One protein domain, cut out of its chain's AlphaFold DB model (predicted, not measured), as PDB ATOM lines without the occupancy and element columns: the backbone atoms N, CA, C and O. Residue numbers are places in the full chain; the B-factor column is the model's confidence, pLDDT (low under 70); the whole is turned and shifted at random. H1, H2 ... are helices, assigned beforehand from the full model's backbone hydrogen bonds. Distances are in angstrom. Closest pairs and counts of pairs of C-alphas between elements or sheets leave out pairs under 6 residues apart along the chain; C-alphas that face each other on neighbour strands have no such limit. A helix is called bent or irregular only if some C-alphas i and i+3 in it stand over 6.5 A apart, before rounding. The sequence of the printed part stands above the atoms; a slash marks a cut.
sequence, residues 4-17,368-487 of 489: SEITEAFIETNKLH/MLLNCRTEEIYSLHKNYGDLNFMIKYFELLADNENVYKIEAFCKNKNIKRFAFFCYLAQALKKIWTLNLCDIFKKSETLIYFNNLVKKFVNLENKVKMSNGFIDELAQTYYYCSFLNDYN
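What this domain is: This is residues 4 to 17 and 368 to 487 of the 489 residues of the protein "Nucleoporin_N domain-containing protein" of Enterocytozoon hepatopenaei (UniProt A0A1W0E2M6). In the middle of an elongated, all-helix domain, the arm H3b of the bent helix H3 crosses H5; the other arm, H3a, lies toward one end with the short H2 and H4, and the hairpin of H7 and H8 reaches toward the other end, near H6. H1 packs across H5 on the side away from H3b. The printed part has 134 residues with eight named helices, H1 to H8 in order, and no named strand. It is compact, with a radius of gyration of the C-alphas of 16.3 A, and spans 55 by 30 by 26 A.

Where its parts are: H3, residues 374 to 398, was assigned as one helix by its hydrogen bonds but is bent: C-alphas 383 and 386 are 9.0 A apart. Its arms are H3a, residues 374 to 383, 14.1 A, and H3b, residues 386 to 398, 18.3 A. H5, residues 413 to 428, 23.3 A, is only just irregular, with C-alphas 414 and 417 6.9 A apart. H7 is residues 443 to 463, 30.4 A; H8, residues 469 to 485, 24.3 A, ends at C-alpha 485 (-14.269, 5.202, -54.770). H1, residues 4 to 13, begins at C-alpha 4 (-23.450, -10.766, -27.665). H2 is residues 368 to 371, H4 404 to 407, H6 436 to 441.

How they stand to each other: H3b touches H5 at a steep tilt of 59 degrees, closest at the C-alphas of Ile 391 and Tyr 423, 5.2 A. With residues 394 to 398 alone it touches the hub, H7, closest at C-alphas 398 and 459, 5.0 A. H7 and H8 form a hairpin, closest at C-alphas 453 and 474, 5.8 A. H6 and H7 only just touch, with 3 pairs of C-alphas within 8 A, and only at the corner. H1 touches H5, closest at C-alphas 9 and 422, 4.5 A. Every O i to N i+4 pair is within hydrogen-bond range in H1, H3a, H3b, H7 and H8, against 10 of 12 in H5 and 1 of 2 in H6; H2 and H4 are too short for such a pair.

The domain as a whole: The two C-alphas farthest apart are those of Glu 375 and Asn 487, 55.2 A. Residues 18 to 367 are not printed; C-alphas 17 and 368 are 22.0 A apart across the cut. Of the links printed whole, H5 to H6 is short and the others are tight. Residue 440 is under pLDDT 70.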
ATOM      1  N   SER A   4     -23.533 -10.856 -29.126       75.12
ATOM      2  CA  SER A   4     -23.450 -10.766 -27.665       75.12
ATOM      3  C   SER A   4     -22.001 -10.697 -27.192       75.12
ATOM      4  O   SER A   4     -21.701  -9.870 -26.349       75.12
ATOM      5  N   GLU A   5     -21.082 -11.461 -27.791       86.62
ATOM      6  CA  GLU A   5     -19.688 -11.533 -27.327       86.62
ATOM      7  C   GLU A   5     -18.931 -10.214 -27.532       86.62
ATOM      8  O   GLU A   5     -18.275  -9.736 -26.610       86.62
ATOM      9  N   ILE A   6     -19.049  -9.585 -28.710       90.19
ATOM     10  CA  ILE A   6     -18.432  -8.270 -28.943       90.19
ATOM     11  C   ILE A   6     -19.096  -7.187 -28.080       90.19
ATOM     12  O   ILE A   6     -18.418  -6.293 -27.584       90.19
ATOM     13  N   THR A   7     -20.407  -7.287 -27.839       88.81
ATOM     14  CA  THR A   7     -21.138  -6.346 -26.976       88.81
ATOM     15  C   THR A   7     -20.707  -6.483 -25.512       88.81
ATOM     16  O   THR A   7     -20.401  -5.483 -24.869       88.81
ATOM     17  N   GLU A   8     -20.609  -7.708 -24.996       91.38
ATOM     18  CA  GLU A   8     -20.076  -8.019 -23.664       91.38
ATOM     19  C   GLU A   8     -18.621  -7.556 -23.527       91.38
ATOM     20  O   GLU A   8     -18.255  -6.946 -22.524       91.38
ATOM     21  N   ALA A   9     -17.805  -7.751 -24.565       92.69
ATOM     22  CA  ALA A   9     -16.446  -7.232 -24.621       92.69
ATOM     23  C   ALA A   9     -16.395  -5.694 -24.584       92.69
ATOM     24  O   ALA A   9     -15.538  -5.118 -23.913       92.69
ATOM     25  N   PHE A  10     -17.320  -4.994 -25.249       92.62
ATOM     26  CA  PHE A  10     -17.441  -3.538 -25.117       92.62
ATOM     27  C   PHE A  10     -17.863  -3.112 -23.711       92.62
ATOM     28  O   PHE A  10     -17.369  -2.096 -23.229       92.62
ATOM     29  N   ILE A  11     -18.738  -3.865 -23.040       90.75
ATOM     30  CA  ILE A  11     -19.091  -3.598 -21.639       90.75
ATOM     31  C   ILE A  11     -17.845  -3.744 -20.758       90.75
ATOM     32  O   ILE A  11     -17.531  -2.837 -19.992       90.75
ATOM     33  N   GLU A  12     -17.094  -4.835 -20.915       90.75
ATOM     34  CA  GLU A  12     -15.875  -5.104 -20.146       90.75
ATOM     35  C   GLU A  12     -14.802  -4.028 -20.352       90.75
ATOM     36  O   GLU A  12     -14.255  -3.489 -19.396       90.75
ATOM     37  N   THR A  13     -14.531  -3.671 -21.607       87.44
ATOM     38  CA  THR A  13     -13.468  -2.721 -21.986       87.44
ATOM     39  C   THR A  13     -13.824  -1.255 -21.730       87.44
ATOM     40  O   THR A  13     -12.962  -0.379 -21.842       87.44
ATOM     41  N   ASN A  14     -15.086  -0.971 -21.402       87.25
ATOM     42  CA  ASN A  14     -15.556   0.349 -20.986       87.25
ATOM     43  C   ASN A  14     -15.832   0.441 -19.481       87.25
ATOM     44  O   ASN A  14     -16.300   1.489 -19.032       87.25
ATOM     45  N   LYS A  15     -15.536  -0.607 -18.699       87.56
ATOM     46  CA  LYS A  15     -15.540  -0.495 -17.240       87.56
ATOM     47  C   LYS A  15     -14.631   0.650 -16.806       87.56
ATOM     48  O   LYS A  15     -13.584   0.903 -17.405       87.56
ATOM     49  N   LEU A  16     -15.057   1.353 -15.763       83.50
ATOM     50  CA  LEU A  16     -14.260   2.417 -15.172       83.50
ATOM     51  C   LEU A  16     -12.971   1.812 -14.616       83.50
ATOM     52  O   LEU A  16     -13.004   0.906 -13.784       83.50
ATOM     53  N   HIS A  17     -11.848   2.313 -15.114       83.38
ATOM     54  CA  HIS A  17     -10.535   1.989 -14.586       83.38
ATOM     55  C   HIS A  17     -10.306   2.740 -13.268       83.38
ATOM     56  O   HIS A  17     -10.867   3.825 -13.089       83.38
ATOM     57  N   MET A 368       8.551  -5.137 -22.813       89.56
ATOM     58  CA  MET A 368       8.743  -5.920 -21.591       89.56
ATOM     59  C   MET A 368       8.342  -7.379 -21.827       89.56
ATOM     60  O   MET A 368       9.172  -8.264 -21.670       89.56
ATOM     61  N   LEU A 369       7.128  -7.639 -22.321       91.38
ATOM     62  CA  LEU A 369       6.645  -9.004 -22.565       91.38
ATOM     63  C   LEU A 369       7.520  -9.798 -23.553       91.38
ATOM     64  O   LEU A 369       7.667 -11.009 -23.398       91.38
ATOM     65  N   LEU A 370       8.115  -9.132 -24.548       91.12
ATOM     66  CA  LEU A 370       8.974  -9.779 -25.547       91.12
ATOM     67  C   LEU A 370      10.418 -10.019 -25.064       91.12
ATOM     68  O   LEU A 370      11.045 -10.995 -25.480       91.12
ATOM     69  N   ASN A 371      10.958  -9.149 -24.202       88.12
ATOM     70  CA  ASN A 371      12.383  -9.161 -23.833       88.12
ATOM     71  C   ASN A 371      12.667  -9.646 -22.406       88.12
ATOM     72  O   ASN A 371      13.803 -10.028 -22.119       88.12
ATOM     73  N   CYS A 372      11.671  -9.642 -21.520       86.31
ATOM     74  CA  CYS A 372      11.826 -10.095 -20.144       86.31
ATOM     75  C   CYS A 372      12.121 -11.599 -20.047       86.31
ATOM     76  O   CYS A 372      11.853 -12.398 -20.956       86.31
ATOM     77  N   ARG A 373      12.694 -11.986 -18.908       86.81
ATOM     78  CA  ARG A 373      12.901 -13.392 -18.546       86.81
ATOM     79  C   ARG A 373      11.567 -14.051 -18.197       86.81
ATOM     80  O   ARG A 373      10.594 -13.376 -17.869       86.81
ATOM     81  N   THR A 374      11.517 -15.378 -18.245       87.12
ATOM     82  CA  THR A 374      10.286 -16.139 -17.981       87.12
ATOM     83  C   THR A 374       9.720 -15.860 -16.584       87.12
ATOM     84  O   THR A 374       8.504 -15.777 -16.430       87.12
ATOM     85  N   GLU A 375      10.576 -15.653 -15.579       86.62
ATOM     86  CA  GLU A 375      10.166 -15.328 -14.207       86.62
ATOM     87  C   GLU A 375       9.496 -13.950 -14.127       86.62
ATOM     88  O   GLU A 375       8.453 -13.794 -13.495       86.62
ATOM     89  N   GLU A 376      10.054 -12.957 -14.822       87.19
ATOM     90  CA  GLU A 376       9.480 -11.611 -14.915       87.19
ATOM     91  C   GLU A 376       8.144 -11.639 -15.674       87.19
ATOM     92  O   GLU A 376       7.181 -11.004 -15.248       87.19
ATOM     93  N   ILE A 377       8.049 -12.427 -16.754       90.25
ATOM     94  CA  ILE A 377       6.795 -12.638 -17.495       90.25
ATOM     95  C   ILE A 377       5.736 -13.284 -16.593       90.25
ATOM     96  O   ILE A 377       4.577 -12.880 -16.647       90.25
ATOM     97  N   TYR A 378       6.110 -14.238 -15.736       91.00
ATOM     98  CA  TYR A 378       5.187 -14.831 -14.766       91.00
ATOM     99  C   TYR A 378       4.673 -13.798 -13.751       91.00
ATOM    100  O   TYR A 378       3.473 -13.757 -13.469       91.00
ATOM    101  N   SER A 379       5.543 -12.921 -13.238       89.19
ATOM    102  CA  SER A 379       5.127 -11.805 -12.378       89.19
ATOM    103  C   SER A 379       4.178 -10.848 -13.105       89.19
ATOM    104  O   SER A 379       3.140 -10.488 -12.550       89.19
ATOM    105  N   LEU A 380       4.472 -10.495 -14.361       89.69
ATOM    106  CA  LEU A 380       3.581  -9.677 -15.188       89.69
ATOM    107  C   LEU A 380       2.234 -10.376 -15.420       89.69
ATOM    108  O   LEU A 380       1.196  -9.751 -15.236       89.69
ATOM    109  N   HIS A 381       2.225 -11.670 -15.748       92.12
ATOM    110  CA  HIS A 381       1.004 -12.470 -15.888       92.12
ATOM    111  C   HIS A 381       0.154 -12.425 -14.620       92.12
ATOM    112  O   HIS A 381      -1.041 -12.130 -14.681       92.12
ATOM    113  N   LYS A 382       0.775 -12.639 -13.454       90.75
ATOM    114  CA  LYS A 382       0.085 -12.537 -12.168       90.75
ATOM    115  C   LYS A 382      -0.507 -11.143 -11.973       90.75
ATOM    116  O   LYS A 382      -1.640 -11.051 -11.506       90.75
ATOM    117  N   ASN A 383       0.219 -10.082 -12.313       89.12
ATOM    118  CA  ASN A 383      -0.222  -8.700 -12.120       89.12
ATOM    119  C   ASN A 383      -1.377  -8.320 -13.055       89.12
ATOM    120  O   ASN A 383      -2.448  -7.963 -12.567       89.12
ATOM    121  N   TYR A 384      -1.214  -8.505 -14.368       91.12
ATOM    122  CA  TYR A 384      -2.258  -8.243 -15.365       91.12
ATOM    123  C   TYR A 384      -3.506  -9.119 -15.163       91.12
ATOM    124  O   TYR A 384      -4.620  -8.669 -15.428       91.12
ATOM    125  N   GLY A 385      -3.329 -10.349 -14.673       92.00
ATOM    126  CA  GLY A 385      -4.380 -11.365 -14.618       92.00
ATOM    127  C   GLY A 385      -4.665 -11.986 -15.990       92.00
ATOM    128  O   GLY A 385      -4.364 -11.394 -17.028       92.00
ATOM    129  N   ASP A 386      -5.267 -13.179 -15.989       93.12
ATOM    130  CA  ASP A 386      -5.471 -14.008 -17.187       93.12
ATOM    131  C   ASP A 386      -6.099 -13.236 -18.360       93.12
ATOM    132  O   ASP A 386      -5.601 -13.298 -19.484       93.12
ATOM    133  N   LEU A 387      -7.179 -12.485 -18.107       93.62
ATOM    134  CA  LEU A 387      -7.917 -11.765 -19.149       93.62
ATOM    135  C   LEU A 387      -7.056 -10.691 -19.826       93.62
ATOM    136  O   LEU A 387      -6.853 -10.743 -21.040       93.62
ATOM    137  N   ASN A 388      -6.526  -9.735 -19.059       92.88
ATOM    138  CA  ASN A 388      -5.753  -8.627 -19.626       92.88
ATOM    139  C   ASN A 388      -4.430  -9.106 -20.224       92.88
ATOM    140  O   ASN A 388      -4.014  -8.598 -21.265       92.88
ATOM    141  N   PHE A 389      -3.792 -10.112 -19.624       95.00
ATOM    142  CA  PHE A 389      -2.582 -10.694 -20.189       95.00
ATOM    143  C   PHE A 389      -2.855 -11.352 -21.551       95.00
ATOM    144  O   PHE A 389      -2.102 -11.128 -22.501       95.00
ATOM    145  N   MET A 390      -3.969 -12.086 -21.697       95.44
ATOM    146  CA  MET A 390      -4.378 -12.646 -22.992       95.44
ATOM    147  C   MET A 390      -4.727 -11.571 -24.026       95.44
ATOM    148  O   MET A 390      -4.396 -11.738 -25.199       95.44
ATOM    149  N   ILE A 391      -5.345 -10.459 -23.616       95.12
ATOM    150  CA  ILE A 391      -5.593  -9.313 -24.505       95.12
ATOM    151  C   ILE A 391      -4.265  -8.782 -25.067       95.12
ATOM    152  O   ILE A 391      -4.133  -8.629 -26.283       95.12
ATOM    153  N   LYS A 392      -3.249  -8.574 -24.214       94.75
ATOM    154  CA  LYS A 392      -1.912  -8.141 -24.667       94.75
ATOM    155  C   LYS A 392      -1.241  -9.179 -25.578       94.75
ATOM    156  O   LYS A 392      -0.580  -8.804 -26.543       94.75
ATOM    157  N   TYR A 393      -1.427 -10.475 -25.315       95.31
ATOM    158  CA  TYR A 393      -0.952 -11.550 -26.196       95.31
ATOM    159  C   TYR A 393      -1.575 -11.471 -27.599       95.31
ATOM    160  O   TYR A 393      -0.849 -11.560 -28.589       95.31
ATOM    161  N   PHE A 394      -2.891 -11.248 -27.707       95.56
ATOM    162  CA  PHE A 394      -3.547 -11.073 -29.007       95.56
ATOM    163  C   PHE A 394      -3.085  -9.812 -29.732       95.56
ATOM    164  O   PHE A 394      -2.899  -9.847 -30.948       95.56
ATOM    165  N   GLU A 395      -2.826  -8.729 -28.998       94.50
ATOM    166  CA  GLU A 395      -2.255  -7.515 -29.575       94.50
ATOM    167  C   GLU A 395      -0.880  -7.774 -30.208       94.50
ATOM    168  O   GLU A 395      -0.645  -7.378 -31.350       94.50
ATOM    169  N   LEU A 396       0.000  -8.497 -29.512       94.44
ATOM    170  CA  LEU A 396       1.316  -8.881 -30.034       94.44
ATOM    171  C   LEU A 396       1.210  -9.832 -31.240       94.44
ATOM    172  O   LEU A 396       1.924  -9.663 -32.228       94.44
ATOM    173  N   LEU A 397       0.286 -10.799 -31.202       93.88
ATOM    174  CA  LEU A 397       0.031 -11.694 -32.335       93.88
ATOM    175  C   LEU A 397      -0.443 -10.951 -33.588       93.88
ATOM    176  O   LEU A 397      -0.008 -11.287 -34.698       93.88
ATOM    177  N   ALA A 398      -1.342  -9.978 -33.417       92.38
ATOM    178  CA  ALA A 398      -1.872  -9.156 -34.501       92.38
ATOM    179  C   ALA A 398      -0.780  -8.276 -35.129       92.38
ATOM    180  O   ALA A 398      -0.783  -8.067 -36.344       92.38
ATOM    181  N   ASP A 399       0.186  -7.837 -34.315       91.44
ATOM    182  CA  ASP A 399       1.376  -7.087 -34.731       91.44
ATOM    183  C   ASP A 399       2.492  -7.971 -35.336       91.44
ATOM    184  O   ASP A 399       3.529  -7.453 -35.735       91.44
ATOM    185  N   ASN A 400       2.271  -9.287 -35.483       91.50
ATOM    186  CA  ASN A 400       3.248 -10.265 -35.996       91.50
ATOM    187  C   ASN A 400       4.504 -10.459 -35.134       91.50
ATOM    188  O   ASN A 400       5.536 -10.903 -35.636       91.50
ATOM    189  N   GLU A 401       4.412 -10.201 -33.835       93.88
ATOM    190  CA  GLU A 401       5.526 -10.420 -32.915       93.88
ATOM    191  C   GLU A 401       5.729 -11.912 -32.592       93.88
ATOM    192  O   GLU A 401       4.796 -12.724 -32.643       93.88
ATOM    193  N   ASN A 402       6.956 -12.290 -32.217       90.88
ATOM    194  CA  ASN A 402       7.252 -13.645 -31.747       90.88
ATOM    195  C   ASN A 402       6.822 -13.814 -30.281       90.88
ATOM    196  O   ASN A 402       7.505 -13.368 -29.359       90.88
ATOM    197  N   VAL A 403       5.697 -14.500 -30.070       92.50
ATOM    198  CA  VAL A 403       5.041 -14.630 -28.758       92.50
ATOM    199  C   VAL A 403       5.222 -15.992 -28.081       92.50
ATOM    200  O   VAL A 403       4.564 -16.243 -27.075       92.50
ATOM    201  N   TYR A 404       6.109 -16.868 -28.571       89.88
ATOM    202  CA  TYR A 404       6.249 -18.245 -28.056       89.88
ATOM    203  C   TYR A 404       6.414 -18.316 -26.522       89.88
ATOM    204  O   TYR A 404       5.796 -19.144 -25.855       89.88
ATOM    205  N   LYS A 405       7.197 -17.396 -25.936       88.81
ATOM    206  CA  LYS A 405       7.402 -17.318 -24.475       88.81
ATOM    207  C   LYS A 405       6.127 -16.953 -23.705       88.81
ATOM    208  O   LYS A 405       5.917 -17.429 -22.596       88.81
ATOM    209  N   ILE A 406       5.298 -16.095 -24.289       92.69
ATOM    210  CA  ILE A 406       4.079 -15.544 -23.682       92.69
ATOM    211  C   ILE A 406       2.925 -16.545 -23.830       92.69
ATOM    212  O   ILE A 406       2.105 -16.708 -22.928       92.69
ATOM    213  N   GLU A 407       2.892 -17.262 -24.955       91.38
ATOM    214  CA  GLU A 407       1.860 -18.243 -25.285       91.38
ATOM    215  C   GLU A 407       1.738 -19.351 -24.233       91.38
ATOM    216  O   GLU A 407       0.630 -19.802 -23.933       91.38
ATOM    217  N   ALA A 408       2.851 -19.735 -23.597       89.88
ATOM    218  CA  ALA A 408       2.869 -20.727 -22.525       89.88
ATOM    219  C   ALA A 408       1.949 -20.371 -21.338       89.88
ATOM    220  O   ALA A 408       1.437 -21.282 -20.682       89.88
ATOM    221  N   PHE A 409       1.708 -19.078 -21.101       90.56
ATOM    222  CA  PHE A 409       0.831 -18.561 -20.048       90.56
ATOM    223  C   PHE A 409      -0.623 -18.376 -20.524       90.56
ATOM    224  O   PHE A 409      -1.541 -18.288 -19.717       90.56
ATOM    225  N   CYS A 410      -0.882 -18.408 -21.835       91.12
ATOM    226  CA  CYS A 410      -2.195 -18.140 -22.433       91.12
ATOM    227  C   CYS A 410      -2.997 -19.426 -22.730       91.12
ATOM    228  O   CYS A 410      -3.575 -19.590 -23.809       91.12
ATOM    229  N   LYS A 411      -3.018 -20.372 -21.779       87.62
ATOM    230  CA  LYS A 411      -3.614 -21.716 -21.962       87.62
ATOM    231  C   LYS A 411      -5.072 -21.844 -21.512       87.62
ATOM    232  O   LYS A 411      -5.731 -22.816 -21.884       87.62
ATOM    233  N   ASN A 412      -5.591 -20.893 -20.733       89.81
ATOM    234  CA  ASN A 412      -6.959 -20.938 -20.214       89.81
ATOM    235  C   ASN A 412      -7.991 -20.743 -21.346       89.81
ATOM    236  O   ASN A 412      -8.312 -19.626 -21.752       89.81
ATOM    237  N   LYS A 413      -8.518 -21.861 -21.862       84.56
ATOM    238  CA  LYS A 413      -9.457 -21.885 -22.994       84.56
ATOM    239  C   LYS A 413     -10.780 -21.174 -22.700       84.56
ATOM    240  O   LYS A 413     -11.369 -20.637 -23.633       84.56
ATOM    241  N   ASN A 414     -11.211 -21.141 -21.437       85.94
ATOM    242  CA  ASN A 414     -12.488 -20.539 -21.042       85.94
ATOM    243  C   ASN A 414     -12.473 -19.017 -21.234       85.94
ATOM    244  O   ASN A 414     -13.469 -18.439 -21.653       85.94
ATOM    245  N   ILE A 415     -11.327 -18.378 -20.978       92.25
ATOM    246  CA  ILE A 415     -11.168 -16.920 -21.095       92.25
ATOM    247  C   ILE A 415     -10.657 -16.525 -22.484       92.25
ATOM    248  O   ILE A 415     -10.972 -15.442 -22.965       92.25
ATOM    249  N   LYS A 416      -9.920 -17.409 -23.170       92.44
ATOM    250  CA  LYS A 416      -9.245 -17.109 -24.443       92.44
ATOM    251  C   LYS A 416     -10.163 -16.498 -25.505       92.44
ATOM    252  O   LYS A 416      -9.789 -15.513 -26.134       92.44
ATOM    253  N   ARG A 417     -11.370 -17.048 -25.679       92.00
ATOM    254  CA  ARG A 417     -12.353 -16.520 -26.641       92.00
ATOM    255  C   ARG A 417     -12.855 -15.135 -26.234       92.00
ATOM    256  O   ARG A 417     -12.904 -14.237 -27.063       92.00
ATOM    257  N   PHE A 418     -13.183 -14.947 -24.961       93.81
ATOM    258  CA  PHE A 418     -13.649 -13.657 -24.460       93.81
ATOM    259  C   PHE A 418     -12.553 -12.581 -24.553       93.81
ATOM    260  O   PHE A 418     -12.795 -11.501 -25.081       93.81
ATOM    261  N   ALA A 419     -11.318 -12.907 -24.160       95.50
ATOM    262  CA  ALA A 419     -10.155 -12.030 -24.288       95.50
ATOM    263  C   ALA A 419      -9.893 -11.598 -25.741       95.50
ATOM    264  O   ALA A 419      -9.536 -10.447 -25.986       95.50
ATOM    265  N   PHE A 420     -10.105 -12.499 -26.705       95.19
ATOM    266  CA  PHE A 420     -10.018 -12.176 -28.126       95.19
ATOM    267  C   PHE A 420     -11.030 -11.090 -28.516       95.19
ATOM    268  O   PHE A 420     -10.640 -10.076 -29.091       95.19
ATOM    269  N   PHE A 421     -12.304 -11.236 -28.138       95.12
ATOM    270  CA  PHE A 421     -13.311 -10.202 -28.400       95.12
ATOM    271  C   PHE A 421     -13.042  -8.902 -27.630       95.12
ATOM    272  O   PHE A 421     -13.249  -7.830 -28.193       95.12
ATOM    273  N   CYS A 422     -12.508  -8.960 -26.406       95.25
ATOM    274  CA  CYS A 422     -12.055  -7.771 -25.677       95.25
ATOM    275  C   CYS A 422     -10.945  -7.025 -26.423       95.25
ATOM    276  O   CYS A 422     -11.001  -5.801 -26.526       95.25
ATOM    277  N   TYR A 423      -9.973  -7.738 -26.999       95.50
ATOM    278  CA  TYR A 423      -8.960  -7.121 -27.856       95.50
ATOM    279  C   TYR A 423      -9.590  -6.437 -29.082       95.50
ATOM    280  O   TYR A 423      -9.295  -5.268 -29.353       95.50
ATOM    281  N   LEU A 424     -10.503  -7.122 -29.786       95.12
ATOM    282  CA  LEU A 424     -11.210  -6.537 -30.932       95.12
ATOM    283  C   LEU A 424     -11.989  -5.277 -30.527       95.12
ATOM    284  O   LEU A 424     -11.875  -4.251 -31.196       95.12
ATOM    285  N   ALA A 425     -12.723  -5.320 -29.412       94.50
ATOM    286  CA  ALA A 425     -13.487  -4.189 -28.889       94.50
ATOM    287  C   ALA A 425     -12.586  -2.991 -28.536       94.50
ATOM    288  O   ALA A 425     -12.879  -1.862 -28.943       94.50
ATOM    289  N   GLN A 426     -11.448  -3.217 -27.860       92.94
ATOM    290  CA  GLN A 426     -10.474  -2.156 -27.553       92.94
ATOM    291  C   GLN A 426      -9.956  -1.474 -28.821       92.94
ATOM    292  O   GLN A 426      -9.885  -0.243 -28.886       92.94
ATOM    293  N   ALA A 427      -9.626  -2.263 -29.842       92.94
ATOM    294  CA  ALA A 427      -9.133  -1.755 -31.113       92.94
ATOM    295  C   ALA A 427     -10.230  -1.054 -31.941       92.94
ATOM    296  O   ALA A 427      -9.946  -0.062 -32.606       92.94
ATOM    297  N   LEU A 428     -11.487  -1.499 -31.859       91.88
ATOM    298  CA  LEU A 428     -12.623  -0.904 -32.575       91.88
ATOM    299  C   LEU A 428     -13.214   0.338 -31.897       91.88
ATOM    300  O   LEU A 428     -13.941   1.087 -32.547       91.88
ATOM    301  N   LYS A 429     -12.897   0.604 -30.624       89.75
ATOM    302  CA  LYS A 429     -13.517   1.663 -29.803       89.75
ATOM    303  C   LYS A 429     -13.607   3.035 -30.484       89.75
ATOM    304  O   LYS A 429     -14.591   3.739 -30.296       89.75
ATOM    305  N   LYS A 430     -12.605   3.413 -31.289       86.44
ATOM    306  CA  LYS A 430     -12.578   4.709 -31.997       86.44
ATOM    307  C   LYS A 430     -13.569   4.820 -33.154       86.44
ATOM    308  O   LYS A 430     -13.910   5.937 -33.520       86.44
ATOM    309  N   ILE A 431     -13.967   3.698 -33.750       87.50
ATOM    310  CA  ILE A 431     -14.818   3.665 -34.948       87.50
ATOM    311  C   ILE A 431     -16.182   3.027 -34.696       87.50
ATOM    312  O   ILE A 431     -17.103   3.273 -35.461       87.50
ATOM    313  N   TRP A 432     -16.332   2.265 -33.611       86.38
ATOM    314  CA  TRP A 432     -17.547   1.514 -33.298       86.38
ATOM    315  C   TRP A 432     -18.812   2.375 -33.230       86.38
ATOM    316  O   TRP A 432     -19.875   1.952 -33.668       86.38
ATOM    317  N   THR A 433     -18.699   3.588 -32.684       83.56
ATOM    318  CA  THR A 433     -19.825   4.519 -32.516       83.56
ATOM    319  C   THR A 433     -19.879   5.607 -33.586       83.56
ATOM    320  O   THR A 433     -20.769   6.455 -33.545       83.56
ATOM    321  N   LEU A 434     -18.933   5.622 -34.530       84.31
ATOM    322  CA  LEU A 434     -18.942   6.609 -35.600       84.31
ATOM    323  C   LEU A 434     -20.019   6.253 -36.621       84.31
ATOM    324  O   LEU A 434     -20.183   5.095 -36.999       84.31
ATOM    325  N   ASN A 435     -20.717   7.274 -37.117       82.69
ATOM    326  CA  ASN A 435     -21.542   7.099 -38.300       82.69
ATOM    327  C   ASN A 435     -20.626   6.697 -39.465       82.69
ATOM    328  O   ASN A 435     -19.600   7.348 -39.685       82.69
ATOM    329  N   LEU A 436     -20.997   5.653 -40.213       78.62
ATOM    330  CA  LEU A 436     -20.229   5.190 -41.371       78.62
ATOM    331  C   LEU A 436     -19.891   6.357 -42.306       78.62
ATOM    332  O   LEU A 436     -18.734   6.501 -42.683       78.62
ATOM    333  N   CYS A 437     -20.832   7.271 -42.565       76.12
ATOM    334  CA  CYS A 437     -20.612   8.437 -43.424       76.12
ATOM    335  C   CYS A 437     -19.466   9.345 -42.935       76.12
ATOM    336  O   CYS A 437     -18.791   9.991 -43.735       76.12
ATOM    337  N   ASP A 438     -19.223   9.416 -41.624       77.81
ATOM    338  CA  ASP A 438     -18.177  10.263 -41.042       77.81
ATOM    339  C   ASP A 438     -16.796   9.600 -41.053       77.81
ATOM    340  O   ASP A 438     -15.785  10.308 -41.079       77.81
ATOM    341  N   ILE A 439     -16.743   8.263 -41.097       73.12
ATOM    342  CA  ILE A 439     -15.497   7.503 -41.268       73.12
ATOM    343  C   ILE A 439     -14.847   7.849 -42.616       73.12
ATOM    344  O   ILE A 439     -13.632   8.028 -42.675       73.12
ATOM    345  N   PHE A 440     -15.647   8.016 -43.678       69.94
ATOM    346  CA  PHE A 440     -15.149   8.259 -45.043       69.94
ATOM    347  C   PHE A 440     -14.925   9.741 -45.372       69.94
ATOM    348  O   PHE A 440     -14.137  10.059 -46.256       69.94
ATOM    349  N   LYS A 441     -15.509  10.676 -44.608       71.69
ATOM    350  CA  LYS A 441     -15.186  12.114 -44.729       71.69
ATOM    351  C   LYS A 441     -13.771  12.453 -44.253       71.69
ATOM    352  O   LYS A 441     -13.227  13.487 -44.639       71.69
ATOM    353  N   LYS A 442     -13.188  11.626 -43.379       74.62
ATOM    354  CA  LYS A 442     -11.870  11.849 -42.774       74.62
ATOM    355  C   LYS A 442     -10.894  10.781 -43.258       74.62
ATOM    356  O   LYS A 442     -10.914   9.655 -42.768       74.62
ATOM    357  N   SER A 443      -9.991  11.154 -44.165       76.00
ATOM    358  CA  SER A 443      -8.970  10.253 -44.729       76.00
ATOM    359  C   SER A 443      -8.181   9.486 -43.658       76.00
ATOM    360  O   SER A 443      -7.932   8.293 -43.802       76.00
ATOM    361  N   GLU A 444      -7.858  10.132 -42.536       82.81
ATOM    362  CA  GLU A 444      -7.163   9.504 -41.406       82.81
ATOM    363  C   GLU A 444      -7.962   8.362 -40.759       82.81
ATOM    364  O   GLU A 444      -7.393   7.331 -40.398       82.81
ATOM    365  N   THR A 445      -9.281   8.523 -40.612       83.12
ATOM    366  CA  THR A 445     -10.153   7.507 -40.002       83.12
ATOM    367  C   THR A 445     -10.307   6.298 -40.922       83.12
ATOM    368  O   THR A 445     -10.260   5.163 -40.448       83.12
ATOM    369  N   LEU A 446     -10.386   6.527 -42.235       83.12
ATOM    370  CA  LEU A 446     -10.388   5.462 -43.235       83.12
ATOM    371  C   LEU A 446      -9.077   4.657 -43.235       83.12
ATOM    372  O   LEU A 446      -9.104   3.426 -43.191       83.12
ATOM    373  N   ILE A 447      -7.927   5.343 -43.227       86.88
ATOM    374  CA  ILE A 447      -6.603   4.702 -43.144       86.88
ATOM    375  C   ILE A 447      -6.491   3.874 -41.859       86.88
ATOM    376  O   ILE A 447      -6.003   2.741 -41.880       86.88
ATOM    377  N   TYR A 448      -6.974   4.415 -40.738       88.75
ATOM    378  CA  TYR A 448      -7.021   3.696 -39.469       88.75
ATOM    379  C   TYR A 448      -7.878   2.425 -39.556       88.75
ATOM    380  O   TYR A 448      -7.417   1.362 -39.137       88.75
ATOM    381  N   PHE A 449      -9.078   2.502 -40.144       90.25
ATOM    382  CA  PHE A 449      -9.963   1.345 -40.285       90.25
ATOM    383  C   PHE A 449      -9.348   0.254 -41.176       90.25
ATOM    384  O   PHE A 449      -9.315  -0.910 -40.781       90.25
ATOM    385  N   ASN A 450      -8.742   0.624 -42.309       90.75
ATOM    386  CA  ASN A 450      -8.015  -0.313 -43.172       90.75
ATOM    387  C   ASN A 450      -6.907  -1.062 -42.409       90.75
ATOM    388  O   ASN A 450      -6.788  -2.287 -42.473       90.75
ATOM    389  N   ASN A 451      -6.101  -0.323 -41.638       91.94
ATOM    390  CA  ASN A 451      -5.021  -0.908 -40.848       91.94
ATOM    391  C   ASN A 451      -5.549  -1.874 -39.775       91.94
ATOM    392  O   ASN A 451      -4.928  -2.910 -39.540       91.94
ATOM    393  N   LEU A 452      -6.694  -1.570 -39.155       92.75
ATOM    394  CA  LEU A 452      -7.354  -2.483 -38.220       92.75
ATOM    395  C   LEU A 452      -7.831  -3.766 -38.903       92.75
ATOM    396  O   LEU A 452      -7.529  -4.852 -38.412       92.75
ATOM    397  N   VAL A 453      -8.512  -3.658 -40.048       93.00
ATOM    398  CA  VAL A 453      -8.998  -4.823 -40.804       93.00
ATOM    399  C   VAL A 453      -7.839  -5.746 -41.178       93.00
ATOM    400  O   VAL A 453      -7.907  -6.946 -40.922       93.00
ATOM    401  N   LYS A 454      -6.724  -5.198 -41.680       92.25
ATOM    402  CA  LYS A 454      -5.514  -5.984 -41.983       92.25
ATOM    403  C   LYS A 454      -4.976  -6.731 -40.760       92.25
ATOM    404  O   LYS A 454      -4.632  -7.909 -40.868       92.25
ATOM    405  N   LYS A 455      -4.918  -6.071 -39.596       93.06
ATOM    406  CA  LYS A 455      -4.483  -6.699 -38.337       93.06
ATOM    407  C   LYS A 455      -5.412  -7.831 -37.912       93.06
ATOM    408  O   LYS A 455      -4.936  -8.893 -37.521       93.06
ATOM    409  N   PHE A 456      -6.721  -7.623 -38.010       94.50
ATOM    410  CA  PHE A 456      -7.712  -8.613 -37.600       94.50
ATOM    411  C   PHE A 456      -7.749  -9.822 -38.531       94.50
ATOM    412  O   PHE A 456      -7.734 -10.942 -38.036       94.50
ATOM    413  N   VAL A 457      -7.701  -9.631 -39.852       91.44
ATOM    414  CA  VAL A 457      -7.624 -10.744 -40.817       91.44
ATOM    415  C   VAL A 457      -6.376 -11.593 -40.567       91.44
ATOM    416  O   VAL A 457      -6.439 -12.821 -40.530       91.44
ATOM    417  N   ASN A 458      -5.232 -10.950 -40.321       89.25
ATOM    418  CA  ASN A 458      -4.007 -11.652 -39.949       89.25
ATOM    419  C   ASN A 458      -4.161 -12.447 -38.640       89.25
ATOM    420  O   ASN A 458      -3.731 -13.598 -38.554       89.25
ATOM    421  N   LEU A 459      -4.791 -11.853 -37.626       92.56
ATOM    422  CA  LEU A 459      -5.055 -12.530 -36.361       92.56
ATOM    423  C   LEU A 459      -6.008 -13.726 -36.541       92.56
ATOM    424  O   LEU A 459      -5.760 -14.793 -35.978       92.56
ATOM    425  N   GLU A 460      -7.051 -13.584 -37.360       91.88
ATOM    426  CA  GLU A 460      -8.022 -14.648 -37.630       91.88
ATOM    427  C   GLU A 460      -7.374 -15.842 -38.330       91.88
ATOM    428  O   GLU A 460      -7.619 -16.983 -37.941       91.88
ATOM    429  N   ASN A 461      -6.458 -15.602 -39.271       88.81
ATOM    430  CA  ASN A 461      -5.700 -16.670 -39.928       88.81
ATOM    431  C   ASN A 461      -4.894 -17.527 -38.936       88.81
ATOM    432  O   ASN A 461      -4.696 -18.721 -39.174       88.81
ATOM    433  N   LYS A 462      -4.446 -16.933 -37.822       89.62
ATOM    434  CA  LYS A 462      -3.661 -17.616 -36.784       89.62
ATOM    435  C   LYS A 462      -4.530 -18.324 -35.748       89.62
ATOM    436  O   LYS A 462      -4.160 -19.400 -35.288       89.62
ATOM    437  N   VAL A 463      -5.648 -17.715 -35.347       89.62
ATOM    438  CA  VAL A 463      -6.405 -18.140 -34.155       89.62
ATOM    439  C   VAL A 463      -7.768 -18.761 -34.497       89.62
ATOM    440  O   VAL A 463      -8.206 -19.653 -33.773       89.62
ATOM    441  N   LYS A 464      -8.409 -18.348 -35.602       88.38
ATOM    442  CA  LYS A 464      -9.712 -18.843 -36.096       88.38
ATOM    443  C   LYS A 464     -10.801 -18.854 -35.017       88.38
ATOM    444  O   LYS A 464     -11.352 -19.904 -34.680       88.38
ATOM    445  N   MET A 465     -11.068 -17.691 -34.422       86.12
ATOM    446  CA  MET A 465     -11.958 -17.560 -33.257       86.12
ATOM    447  C   MET A 465     -13.117 -16.578 -33.457       86.12
ATOM    448  O   MET A 465     -14.023 -16.547 -32.620       86.12
ATOM    449  N   SER A 466     -13.142 -15.817 -34.551       83.44
ATOM    450  CA  SER A 466     -14.117 -14.737 -34.741       83.44
ATOM    451  C   SER A 466     -15.545 -15.192 -35.049       83.44
ATOM    452  O   SER A 466     -16.468 -14.395 -34.918       83.44
ATOM    453  N   ASN A 467     -15.746 -16.456 -35.439       83.19
ATOM    454  CA  ASN A 467     -17.025 -16.972 -35.951       83.19
ATOM    455  C   ASN A 467     -17.616 -16.103 -37.084       83.19
ATOM    456  O   ASN A 467     -18.825 -15.888 -37.124       83.19
ATOM    457  N   GLY A 468     -16.770 -15.593 -37.984       86.50
ATOM    458  CA  GLY A 468     -17.185 -14.780 -39.133       86.50
ATOM    459  C   GLY A 468     -17.276 -13.278 -38.857       86.50
ATOM    460  O   GLY A 468     -17.366 -12.505 -39.802       86.50
ATOM    461  N   PHE A 469     -17.163 -12.827 -37.600       90.50
ATOM    462  CA  PHE A 469     -17.213 -11.396 -37.267       90.50
ATOM    463  C   PHE A 469     -16.127 -10.579 -37.989       90.50
ATOM    464  O   PHE A 469     -16.385  -9.479 -38.472       90.50
ATOM    465  N   ILE A 470     -14.899 -11.106 -38.075       92.50
ATOM    466  CA  ILE A 470     -13.801 -10.410 -38.763       92.50
ATOM    467  C   ILE A 470     -14.052 -10.354 -40.273       92.50
ATOM    468  O   ILE A 470     -13.747  -9.335 -40.894       92.50
ATOM    469  N   ASP A 471     -14.651 -11.398 -40.845       91.81
ATOM    470  CA  ASP A 471     -15.009 -11.433 -42.263       91.81
ATOM    471  C   ASP A 471     -16.116 -10.418 -42.572       91.81
ATOM    472  O   ASP A 471     -15.993  -9.656 -43.529       91.81
ATOM    473  N   GLU A 472     -17.152 -10.332 -41.732       91.25
ATOM    474  CA  GLU A 472     -18.213  -9.320 -41.835       91.25
ATOM    475  C   GLU A 472     -17.651  -7.895 -41.720       91.25
ATOM    476  O   GLU A 472     -18.007  -7.005 -42.501       91.25
ATOM    477  N   LEU A 473     -16.722  -7.666 -40.787       90.81
ATOM    478  CA  LEU A 473     -16.058  -6.371 -40.627       90.81
ATOM    479  C   LEU A 473     -15.213  -6.015 -41.860       90.81
ATOM    480  O   LEU A 473     -15.249  -4.874 -42.327       90.81
ATOM    481  N   ALA A 474     -14.466  -6.979 -42.402       92.31
ATOM    482  CA  ALA A 474     -13.671  -6.789 -43.608       92.31
ATOM    483  C   ALA A 474     -14.563  -6.495 -44.822       92.31
ATOM    484  O   ALA A 474     -14.296  -5.550 -45.562       92.31
ATOM    485  N   GLN A 475     -15.656  -7.245 -44.995       92.25
ATOM    486  CA  GLN A 475     -16.657  -6.999 -46.037       92.25
ATOM    487  C   GLN A 475     -17.275  -5.609 -45.905       92.25
ATOM    488  O   GLN A 475     -17.390  -4.903 -46.904       92.25
ATOM    489  N   THR A 476     -17.601  -5.181 -44.682       89.06
ATOM    490  CA  THR A 476     -18.118  -3.833 -44.412       89.06
ATOM    491  C   THR A 476     -17.115  -2.771 -44.853       89.06
ATOM    492  O   THR A 476     -17.472  -1.851 -45.584       89.06
ATOM    493  N   TYR A 477     -15.840  -2.918 -44.479       90.31
ATOM    494  CA  TYR A 477     -14.785  -2.014 -44.933       90.31
ATOM    495  C   TYR A 477     -14.671  -1.980 -46.463       90.31
ATOM    496  O   TYR A 477     -14.640  -0.894 -47.038       90.31
ATOM    497  N   TYR A 478     -14.637  -3.137 -47.134       89.75
ATOM    498  CA  TYR A 478     -14.509  -3.197 -48.593       89.75
ATOM    499  C   TYR A 478     -15.715  -2.596 -49.310       89.75
ATOM    500  O   TYR A 478     -15.534  -1.829 -50.252       89.75
ATOM    501  N   TYR A 479     -16.928  -2.891 -48.842       86.81
ATOM    502  CA  TYR A 479     -18.151  -2.308 -49.381       86.81
ATOM    503  C   TYR A 479     -18.139  -0.786 -49.245       86.81
ATOM    504  O   TYR A 479     -18.383  -0.069 -50.211       86.81
ATOM    505  N   CYS A 480     -17.789  -0.267 -48.070       80.56
ATOM    506  CA  CYS A 480     -17.750   1.174 -47.880       80.56
ATOM    507  C   CYS A 480     -16.584   1.852 -48.622       80.56
ATOM    508  O   CYS A 480     -16.754   2.957 -49.130       80.56
ATOM    509  N   SER A 481     -15.422   1.198 -48.733       83.69
ATOM    510  CA  SER A 481     -14.310   1.673 -49.570       83.69
ATOM    511  C   SER A 481     -14.743   1.775 -51.031       83.69
ATOM    512  O   SER A 481     -14.484   2.789 -51.668       83.69
ATOM    513  N   PHE A 482     -15.462   0.765 -51.530       85.12
ATOM    514  CA  PHE A 482     -16.037   0.779 -52.868       85.12
ATOM    515  C   PHE A 482     -16.999   1.961 -53.041       85.12
ATOM    516  O   PHE A 482     -16.832   2.737 -53.969       85.12
ATOM    517  N   LEU A 483     -17.952   2.182 -52.128       81.81
ATOM    518  CA  LEU A 483     -18.859   3.340 -52.214       81.81
ATOM    519  C   LEU A 483     -18.109   4.682 -52.290       81.81
ATOM    520  O   LEU A 483     -18.482   5.556 -53.077       81.81
ATOM    521  N   ASN A 484     -17.034   4.821 -51.511       79.62
ATOM    522  CA  ASN A 484     -16.194   6.014 -51.513       79.62
ATOM    523  C   ASN A 484     -15.456   6.213 -52.849       79.62
ATOM    524  O   ASN A 484     -15.415   7.334 -53.351       79.62
ATOM    525  N   ASP A 485     -14.939   5.142 -53.460       83.06
ATOM    526  CA  ASP A 485     -14.269   5.202 -54.770       83.06
ATOM    527  C   ASP A 485     -15.216   5.692 -55.887       83.06
ATOM    528  O   ASP A 485     -14.774   6.329 -56.845       83.06
ATOM    529  N   TYR A 486     -16.529   5.473 -55.738       82.25
ATOM    530  CA  TYR A 486     -17.570   5.957 -56.657       82.25
ATOM    531  C   TYR A 486     -18.216   7.292 -56.231       82.25
ATOM    532  O   TYR A 486     -19.204   7.712 -56.833       82.25
ATOM    533  N   ASN A 487     -17.668   7.992 -55.227       75.62
ATOM    534  CA  ASN A 487     -18.194   9.257 -54.686       75.62
ATOM    535  C   ASN A 487     -19.663   9.194 -54.208       75.62
ATOM    536  O   ASN A 487     -20.365  10.212 -54.209       75.62
TER     537      ASN A 487